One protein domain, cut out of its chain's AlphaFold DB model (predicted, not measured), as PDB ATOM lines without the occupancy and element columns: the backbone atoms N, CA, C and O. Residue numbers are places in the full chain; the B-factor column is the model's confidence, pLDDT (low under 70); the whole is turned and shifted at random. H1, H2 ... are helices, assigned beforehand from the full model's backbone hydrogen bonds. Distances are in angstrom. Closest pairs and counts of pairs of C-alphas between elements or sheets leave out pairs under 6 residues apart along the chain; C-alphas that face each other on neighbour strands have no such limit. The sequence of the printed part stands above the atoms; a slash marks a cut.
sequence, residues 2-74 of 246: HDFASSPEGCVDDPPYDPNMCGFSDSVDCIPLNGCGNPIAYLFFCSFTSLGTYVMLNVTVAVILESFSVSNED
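AT A GLANCE: This is residues 2 to 74 of the 246 residues of the protein "Voltage-gated Ion Channel (VIC) Superfamily" of Phytophthora infestans (strain T30-4) (UniProt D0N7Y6). A long looping stretch, residues 6 to 39, and the short helix H1 make a body at one end, from which residues 46 to 74, mostly the long helix H2, stick out as an arm. The arm makes much of the length. The printed part has 73 residues, with two named helices, H1 then H2, and no named strand: all helix. It is extended, with a radius of gyration of the C-alphas of 22.0 A and spans of 65 by 28 by 15 A.

IN THESE COORDINATES: H1 is residues 2 to 5, with C-alpha 2 at (50.304, -2.505, 26.250). H2 is residues 40 to 72, 47.1 A long, from C-alpha 40 at (53.797, 7.561, 29.584) to C-alpha 72 at (7.872, 12.008, 39.154).

HOW THE PARTS SIT: H1 and H2 touch, H2 with residues 40 to 42 alone; their closest C-alphas, of Ala 5 and Ala 41, are 5.6 A apart. In H2 every O i to N i+4 pair is within hydrogen-bond range; H1 is too short for such a pair.

THE WHOLE: The C-alphas farthest apart, of Gly 10 and Asp 74, are 66.9 A apart. The printed part has no cut. The link from H1 to H2 is long, 34 residues. Residues 70 to 74 have pLDDT under 70.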
ATOM      1  N   HIS A   2      48.999  -1.912  25.930       72.25
ATOM      2  CA  HIS A   2      50.304  -2.505  26.250       72.25
ATOM      3  C   HIS A   2      51.350  -2.296  25.138       72.25
ATOM      4  O   HIS A   2      52.440  -1.822  25.428       72.25
ATOM      5  N   ASP A   3      50.977  -2.513  23.874       72.31
ATOM      6  CA  ASP A   3      51.906  -2.412  22.733       72.31
ATOM      7  C   ASP A   3      52.453  -0.993  22.494       72.31
ATOM      8  O   ASP A   3      53.568  -0.830  22.018       72.31
ATOM      9  N   PHE A   4      51.705   0.045  22.892       73.25
ATOM     10  CA  PHE A   4      52.139   1.450  22.811       73.25
ATOM     11  C   PHE A   4      53.055   1.874  23.966       73.25
ATOM     12  O   PHE A   4      53.709   2.912  23.884       73.25
ATOM     13  N   ALA A   5      53.062   1.106  25.058       77.94
ATOM     14  CA  ALA A   5      53.902   1.345  26.226       77.94
ATOM     15  C   ALA A   5      55.136   0.426  26.255       77.94
ATOM     16  O   ALA A   5      56.086   0.713  26.980       77.94
ATOM     17  N   SER A   6      55.131  -0.666  25.484       78.62
ATOM     18  CA  SER A   6      56.260  -1.584  25.363       78.62
ATOM     19  C   SER A   6      57.239  -1.133  24.284       78.62
ATOM     20  O   SER A   6      56.833  -0.753  23.190       78.62
ATOM     21  N   SER A   7      58.532  -1.249  24.573       79.38
ATOM     22  CA  SER A   7      59.608  -1.089  23.594       79.38
ATOM     23  C   SER A   7      60.226  -2.464  23.309       79.38
ATOM     24  O   SER A   7      60.920  -2.989  24.184       79.38
ATOM     25  N   PRO A   8      59.934  -3.096  22.156       79.44
ATOM     26  CA  PRO A   8      60.549  -4.370  21.786       79.44
ATOM     27  C   PRO A   8      62.051  -4.205  21.494       79.44
ATOM     28  O   PRO A   8      62.516  -3.120  21.143       79.44
ATOM     29  N   GLU A   9      62.830  -5.283  21.643       79.12
ATOM     30  CA  GLU A   9      64.273  -5.259  21.360       79.12
ATOM     31  C   GLU A   9      64.534  -4.896  19.887       79.12
ATOM     32  O   GLU A   9      64.022  -5.545  18.976       79.12
ATOM     33  N   GLY A  10      65.344  -3.857  19.651       81.44
ATOM     34  CA  GLY A  10      65.656  -3.364  18.304       81.44
ATOM     35  C   GLY A  10      64.634  -2.384  17.715       81.44
ATOM     36  O   GLY A  10      64.624  -2.199  16.498       81.44
ATOM     37  N   CYS A  11      63.778  -1.771  18.537       83.88
ATOM     38  CA  CYS A  11      62.875  -0.708  18.094       83.88
ATOM     39  C   CYS A  11      63.627   0.569  17.669       83.88
ATOM     40  O   CYS A  11      64.762   0.814  18.085       83.88
ATOM     41  N   VAL A  12      62.990   1.377  16.818       83.06
ATOM     42  CA  VAL A  12      63.500   2.675  16.354       83.06
ATOM     43  C   VAL A  12      62.638   3.781  16.965       83.06
ATOM     44  O   VAL A  12      61.419   3.735  16.831       83.06
ATOM     45  N   ASP A  13      63.250   4.765  17.635       79.44
ATOM     46  CA  ASP A  13      62.511   5.855  18.300       79.44
ATOM     47  C   ASP A  13      61.684   6.684  17.302       79.44
ATOM     48  O   ASP A  13      60.508   6.939  17.538       79.44
ATOM     49  N   ASP A  14      62.276   7.014  16.150       80.19
ATOM     50  CA  ASP A  14      61.638   7.762  15.063       80.19
ATOM     51  C   ASP A  14      61.920   7.072  13.714       80.19
ATOM     52  O   ASP A  14      62.874   7.433  13.011       80.19
ATOM     53  N   PRO A  15      61.147   6.033  13.334       80.12
ATOM     54  CA  PRO A  15      61.330   5.385  12.045       80.12
ATOM     55  C   PRO A  15      61.005   6.380  10.916       80.12
ATOM     56  O   PRO A  15      59.957   7.031  10.953       80.12
ATOM     57  N   PRO A  16      61.875   6.519   9.897       81.00
ATOM     58  CA  PRO A  16      61.592   7.388   8.765       81.00
ATOM     59  C   PRO A  16      60.366   6.877   8.006       81.00
ATOM     60  O   PRO A  16      60.108   5.675   7.942       81.00
ATOM     61  N   TYR A  17      59.624   7.804   7.404       82.62
ATOM     62  CA  TYR A  17      58.488   7.452   6.562       82.62
ATOM     63  C   TYR A  17      58.932   6.554   5.396       82.62
ATOM     64  O   TYR A  17      59.781   6.950   4.595       82.62
ATOM     65  N   ASP A  18      58.318   5.377   5.287       82.00
ATOM     66  CA  ASP A  18      58.462   4.458   4.160       82.00
ATOM     67  C   ASP A  18      57.057   4.107   3.626       82.00
ATOM     68  O   ASP A  18      56.217   3.621   4.394       82.00
ATOM     69  N   PRO A  19      56.773   4.351   2.328       83.31
ATOM     70  CA  PRO A  19      55.491   4.029   1.704       83.31
ATOM     71  C   PRO A  19      55.075   2.559   1.820       83.31
ATOM     72  O   PRO A  19      53.888   2.272   1.724       83.31
ATOM     73  N   ASN A  20      56.019   1.634   2.021       84.56
ATOM     74  CA  ASN A  20      55.756   0.194   2.097       84.56
ATOM     75  C   ASN A  20      55.449  -0.304   3.524       84.56
ATOM     76  O   ASN A  20      55.271  -1.507   3.732       84.56
ATOM     77  N   MET A  21      55.397   0.591   4.517       84.56
ATOM     78  CA  MET A  21      55.074   0.231   5.901       84.56
ATOM     79  C   MET A  21      53.588  -0.110   6.073       84.56
ATOM     80  O   MET A  21      52.699   0.548   5.519       84.56
ATOM     81  N   CYS A  22      53.316  -1.124   6.893       81.56
ATOM     82  CA  CYS A  22      51.969  -1.518   7.282       81.56
ATOM     83  C   CYS A  22      51.274  -0.348   7.993       81.56
ATOM     84  O   CYS A  22      51.777   0.170   8.990       81.56
ATOM     85  N   GLY A  23      50.120   0.068   7.468       78.31
ATOM     86  CA  GLY A  23      49.368   1.243   7.928       78.31
ATOM     87  C   GLY A  23      49.298   2.377   6.899       78.31
ATOM     88  O   GLY A  23      48.367   3.176   6.961       78.31
ATOM     89  N   PHE A  24      50.224   2.412   5.931       82.31
ATOM     90  CA  PHE A  24      50.185   3.327   4.779       82.31
ATOM     91  C   PHE A  24      50.021   2.599   3.436       82.31
ATOM     92  O   PHE A  24      49.442   3.168   2.513       82.31
ATOM     93  N   SER A  25      50.505   1.354   3.334       81.12
ATOM     94  CA  SER A  25      50.269   0.451   2.198       81.12
ATOM     95  C   SER A  25      49.339  -0.698   2.596       81.12
ATOM     96  O   SER A  25      49.524  -1.307   3.650       81.12
ATOM     97  N   ASP A  26      48.394  -1.032   1.711       80.50
ATOM     98  CA  ASP A  26      47.464  -2.168   1.843       80.50
ATOM     99  C   ASP A  26      48.018  -3.474   1.223       80.50
ATOM    100  O   ASP A  26      47.287  -4.441   1.000       80.50
ATOM    101  N   SER A  27      49.312  -3.517   0.885       81.12
ATOM    102  CA  SER A  27      49.964  -4.713   0.340       81.12
ATOM    103  C   SER A  27      50.086  -5.828   1.384       81.12
ATOM    104  O   SER A  27      50.463  -5.570   2.523       81.12
ATOM    105  N   VAL A  28      49.870  -7.083   0.970       80.50
ATOM    106  CA  VAL A  28      49.986  -8.273   1.843       80.50
ATOM    107  C   VAL A  28      51.408  -8.452   2.405       80.50
ATOM    108  O   VAL A  28      51.559  -8.931   3.525       80.50
ATOM    109  N   ASP A  29      52.432  -7.993   1.677       83.06
ATOM    110  CA  ASP A  29      53.850  -8.035   2.069       83.06
ATOM    111  C   ASP A  29      54.352  -6.680   2.616       83.06
ATOM    112  O   ASP A  29      55.422  -6.199   2.242       83.06
ATOM    113  N   CYS A  30      53.557  -6.001   3.449       84.75
ATOM    114  CA  CYS A  30      53.970  -4.730   4.052       84.75
ATOM    115  C   CYS A  30      55.024  -4.928   5.159       84.75
ATOM    116  O   CYS A  30      55.066  -5.955   5.844       84.75
ATOM    117  N   ILE A  31      55.876  -3.921   5.359       81.38
ATOM    118  CA  ILE A  31      56.894  -3.928   6.418       81.38
ATOM    119  C   ILE A  31      56.228  -3.487   7.731       81.38
ATOM    120  O   ILE A  31      55.630  -2.412   7.766       81.38
ATOM    121  N   PRO A  32      56.289  -4.266   8.827       80.56
ATOM    122  CA  PRO A  32      55.687  -3.855  10.089       80.56
ATOM    123  C   PRO A  32      56.416  -2.637  10.662       80.56
ATOM    124  O   PRO A  32      57.647  -2.584  10.691       80.56
ATOM    125  N   LEU A  33      55.649  -1.664  11.152       77.06
ATOM    126  CA  LEU A  33      56.200  -0.474  11.784       77.06
ATOM    127  C   LEU A  33      56.907  -0.855  13.097       77.06
ATOM    128  O   LEU A  33      56.278  -1.382  14.012       77.06
ATOM    129  N   ASN A  34      58.207  -0.569  13.194       77.25
ATOM    130  CA  ASN A  34      59.047  -0.910  14.347       77.25
ATOM    131  C   ASN A  34      59.386   0.328  15.199       77.25
ATOM    132  O   ASN A  34      60.553   0.693  15.355       77.25
ATOM    133  N   GLY A  35      58.354   1.015  15.693       80.56
ATOM    134  CA  GLY A  35      58.496   2.180  16.573       80.56
ATOM    135  C   GLY A  35      58.693   1.794  18.045       80.56
ATOM    136  O   GLY A  35      58.113   0.808  18.501       80.56
ATOM    137  N   CYS A  36      59.471   2.571  18.804       84.06
ATOM    138  CA  CYS A  36      59.562   2.409  20.260       84.06
ATOM    139  C   CYS A  36      58.334   3.013  20.971       84.06
ATOM    140  O   CYS A  36      57.931   4.147  20.709       84.06
ATOM    141  N   GLY A  37      57.728   2.257  21.891       81.62
ATOM    142  CA  GLY A  37      56.624   2.727  22.733       81.62
ATOM    143  C   GLY A  37      57.103   3.521  23.952       81.62
ATOM    144  O   GLY A  37      58.172   3.253  24.499       81.62
ATOM    145  N   ASN A  38      56.292   4.466  24.438       84.56
ATOM    146  CA  ASN A  38      56.618   5.276  25.616       84.56
ATOM    147  C   ASN A  38      55.757   4.852  26.824       84.56
ATOM    148  O   ASN A  38      54.528   4.875  26.720       84.56
ATOM    149  N   PRO A  39      56.336   4.539  28.001       83.38
ATOM    150  CA  PRO A  39      55.576   4.137  29.191       83.38
ATOM    151  C   PRO A  39      54.576   5.199  29.686       83.38
ATOM    152  O   PRO A  39      53.594   4.858  30.347       83.38
ATOM    153  N   ILE A  40      54.758   6.475  29.321       86.31
ATOM    154  CA  ILE A  40      53.797   7.561  29.584       86.31
ATOM    155  C   ILE A  40      52.443   7.290  28.906       86.31
ATOM    156  O   ILE A  40      51.405   7.723  29.411       86.31
ATOM    157  N   ALA A  41      52.419   6.512  27.818       87.00
ATOM    158  CA  ALA A  41      51.191   6.106  27.143       87.00
ATOM    159  C   ALA A  41      50.227   5.378  28.092       87.00
ATOM    160  O   ALA A  41      49.018   5.581  27.996       87.00
ATOM    161  N   TYR A  42      50.732   4.596  29.057       87.81
ATOM    162  CA  TYR A  42      49.880   3.930  30.045       87.81
ATOM    163  C   TYR A  42      49.102   4.944  30.892       87.81
ATOM    164  O   TYR A  42      47.886   4.842  31.026       87.81
ATOM    165  N   LEU A  43      49.784   5.978  31.395       88.44
ATOM    166  CA  LEU A  43      49.154   7.048  32.171       88.44
ATOM    167  C   LEU A  43      48.155   7.846  31.329       88.44
ATOM    168  O   LEU A  43      47.069   8.169  31.811       88.44
ATOM    169  N   PHE A  44      48.489   8.128  30.068       90.44
ATOM    170  CA  PHE A  44      47.583   8.800  29.138       90.44
ATOM    171  C   PHE A  44      46.304   7.987  28.904       90.44
ATOM    172  O   PHE A  44      45.209   8.497  29.114       90.44
ATOM    173  N   PHE A  45      46.420   6.708  28.534       90.06
ATOM    174  CA  PHE A  45      45.253   5.872  28.259       90.06
ATOM    175  C   PHE A  45      44.422   5.601  29.518       90.06
ATOM    176  O   PHE A  45      43.199   5.691  29.454       90.06
ATOM    177  N   CYS A  46      45.051   5.341  30.668       91.12
ATOM    178  CA  CYS A  46      44.329   5.165  31.928       91.12
ATOM    179  C   CYS A  46      43.577   6.437  32.334       91.12
ATOM    180  O   CYS A  46      42.387   6.365  32.628       91.12
ATOM    181  N   SER A  47      44.232   7.602  32.303       93.12
ATOM    182  CA  SER A  47      43.577   8.873  32.647       93.12
ATOM    183  C   SER A  47      42.466   9.238  31.661       93.12
ATOM    184  O   SER A  47      41.391   9.647  32.090       93.12
ATOM    185  N   PHE A  48      42.676   9.021  30.361       93.75
ATOM    186  CA  PHE A  48      41.665   9.251  29.333       93.75
ATOM    187  C   PHE A  48      40.446   8.342  29.513       93.75
ATOM    188  O   PHE A  48      39.314   8.822  29.482       93.75
ATOM    189  N   THR A  49      40.652   7.044  29.753       93.62
ATOM    190  CA  THR A  49      39.550   6.109  30.007       93.62
ATOM    191  C   THR A  49      38.811   6.461  31.298       93.62
ATOM    192  O   THR A  49      37.586   6.490  31.283       93.62
ATOM    193  N   SER A  50      39.514   6.788  32.388       93.62
ATOM    194  CA  SER A  50      38.884   7.208  33.648       93.62
ATOM    195  C   SER A  50      38.098   8.515  33.515       93.62
ATOM    196  O   SER A  50      36.996   8.626  34.046       93.62
ATOM    197  N   LEU A  51      38.629   9.505  32.792       95.94
ATOM    198  CA  LEU A  51      37.938  10.772  32.554       95.94
ATOM    199  C   LEU A  51      36.728  10.582  31.629       95.94
ATOM    200  O   LEU A  51      35.658  11.125  31.893       95.94
ATOM    201  N   GLY A  52      36.874   9.779  30.574       96.19
ATOM    202  CA  GLY A  52      35.800   9.479  29.629       96.19
ATOM    203  C   GLY A  52      34.633   8.739  30.282       96.19
ATOM    204  O   GLY A  52      33.479   9.111  30.074       96.19
ATOM    205  N   THR A  53      34.913   7.737  31.124       95.94
ATOM    206  CA  THR A  53      33.863   7.035  31.877       95.94
ATOM    207  C   THR A  53      33.208   7.943  32.909       95.94
ATOM    208  O   THR A  53      31.991   7.899  33.043       95.94
ATOM    209  N   TYR A  54      33.965   8.813  33.584       96.31
ATOM    210  CA  TYR A  54      33.402   9.803  34.504       96.31
ATOM    211  C   TYR A  54      32.431  10.756  33.798       96.31
ATOM    212  O   TYR A  54      31.315  10.961  34.271       96.31
ATOM    213  N   VAL A  55      32.814  11.312  32.645       96.62
ATOM    214  CA  VAL A  55      31.926  12.185  31.862       96.62
ATOM    215  C   VAL A  55      30.678  11.424  31.412       96.62
ATOM    216  O   VAL A  55      29.572  11.917  31.620       96.62
ATOM    217  N   MET A  56      30.835  10.210  30.872       96.56
ATOM    218  CA  MET A  56      29.699   9.380  30.457       96.56
ATOM    219  C   MET A  56      28.749   9.079  31.619       96.56
ATOM    220  O   MET A  56      27.545   9.256  31.468       96.56
ATOM    221  N   LEU A  57      29.273   8.699  32.788       96.50
ATOM    222  CA  LEU A  57      28.461   8.450  33.981       96.50
ATOM    223  C   LEU A  57      27.681   9.696  34.406       96.50
ATOM    224  O   LEU A  57      26.489   9.589  34.671       96.50
ATOM    225  N   ASN A  58      28.306  10.877  34.429       93.50
ATOM    226  CA  ASN A  58      27.610  12.111  34.803       93.50
ATOM    227  C   ASN A  58      26.507  12.486  33.809       93.50
ATOM    228  O   ASN A  58      25.422  12.884  34.225       93.50
ATOM    229  N   VAL A  59      26.753  12.324  32.505       95.88
ATOM    230  CA  VAL A  59      25.724  12.539  31.477       95.88
ATOM    231  C   VAL A  59      24.579  11.540  31.645       95.88
ATOM    232  O   VAL A  59      23.419  11.937  31.633       95.88
ATOM    233  N   THR A  60      24.878  10.255  31.860       96.25
ATOM    234  CA  THR A  60      23.852   9.230  32.097       96.25
ATOM    235  C   THR A  60      23.029   9.528  33.350       96.25
ATOM    236  O   THR A  60      21.808   9.430  33.301       96.25
ATOM    237  N   VAL A  61      23.661   9.940  34.453       95.56
ATOM    238  CA  VAL A  61      22.958  10.349  35.679       95.56
ATOM    239  C   VAL A  61      22.052  11.550  35.414       95.56
ATOM    240  O   VAL A  61      20.907  11.528  35.845       95.56
ATOM    241  N   ALA A  62      22.518  12.562  34.679       94.44
ATOM    242  CA  ALA A  62      21.703  13.726  34.336       94.44
ATOM    243  C   ALA A  62      20.452  13.336  33.530       94.44
ATOM    244  O   ALA A  62      19.350  13.737  33.888       94.44
ATOM    245  N   VAL A  63      20.608  12.488  32.510       93.56
ATOM    246  CA  VAL A  63      19.485  11.990  31.692       93.56
ATOM    247  C   VAL A  63      18.516  11.143  32.517       93.56
ATOM    248  O   VAL A  63      17.303  11.247  32.354       93.56
ATOM    249  N   ILE A  64      19.032  10.304  33.420       93.25
ATOM    250  CA  ILE A  64      18.202   9.505  34.328       93.25
ATOM    251  C   ILE A  64      17.443  10.412  35.301       93.25
ATOM    252  O   ILE A  64      16.262  10.180  35.531       93.25
ATOM    253  N   LEU A  65      18.081  11.448  35.851       89.50
ATOM    254  CA  LEU A  65      17.426  12.414  36.734       89.50
ATOM    255  C   LEU A  65      16.358  13.227  36.003       89.50
ATOM    256  O   LEU A  65      15.319  13.478  36.593       89.50
ATOM    257  N   GLU A  66      16.577  13.587  34.738       86.69
ATOM    258  CA  GLU A  66      15.570  14.244  33.897       86.69
ATOM    259  C   GLU A  66      14.406  13.295  33.574       86.69
ATOM    260  O   GLU A  66      13.238  13.667  33.647       86.69
ATOM    261  N   SER A  67      14.708  12.025  33.297       84.81
ATOM    262  CA  SER A  67      13.681  10.999  33.085       84.81
ATOM    263  C   SER A  67      12.863  10.773  34.355       84.81
ATOM    264  O   SER A  67      11.643  10.700  34.298       84.81
ATOM    265  N   PHE A  68      13.518  10.712  35.517       80.38
ATOM    266  CA  PHE A  68      12.834  10.610  36.799       80.38
ATOM    267  C   PHE A  68      12.145  11.903  37.206       80.38
ATOM    268  O   PHE A  68      11.143  11.809  37.893       80.38
ATOM    269  N   SER A  69      12.612  13.090  36.822       72.56
ATOM    270  CA  SER A  69      11.859  14.314  37.094       72.56
ATOM    271  C   SER A  69      10.579  14.341  36.271       72.56
ATOM    272  O   SER A  69       9.534  14.616  36.832       72.56
ATOM    273  N   VAL A  70      10.628  13.948  34.993       67.31
ATOM    274  CA  VAL A  70       9.431  13.841  34.141       67.31
ATOM    275  C   VAL A  70       8.500  12.716  34.606       67.31
ATOM    276  O   VAL A  70       7.291  12.875  34.573       67.31
ATOM    277  N   SER A  71       9.023  11.580  35.076       61.41
ATOM    278  CA  SER A  71       8.177  10.503  35.617       61.41
ATOM    279  C   SER A  71       7.688  10.756  37.046       61.41
ATOM    280  O   SER A  71       6.649  10.235  37.416       61.41
ATOM    281  N   ASN A  72       8.399  11.535  37.867       58.50
ATOM    282  CA  ASN A  72       7.872  12.008  39.154       58.50
ATOM    283  C   ASN A  72       6.955  13.231  38.977       58.50
ATOM    284  O   ASN A  72       6.241  13.565  39.908       58.50
ATOM    285  N   GLU A  73       6.897  13.872  37.804       53.78
ATOM    286  CA  GLU A  73       5.781  14.769  37.449       53.78
ATOM    287  C   GLU A  73       4.456  13.993  37.257       53.78
ATOM    288  O   GLU A  73       3.397  14.618  37.231       53.78
ATOM    289  N   ASP A  74       4.488  12.650  37.200       50.50
ATOM    290  CA  ASP A  74       3.302  11.796  37.375       50.50
ATOM    291  C   ASP A  74       2.918  11.603  38.866       50.50
ATOM    292  O   ASP A  74       1.908  10.950  39.153       50.50
TER     293      ASP A  74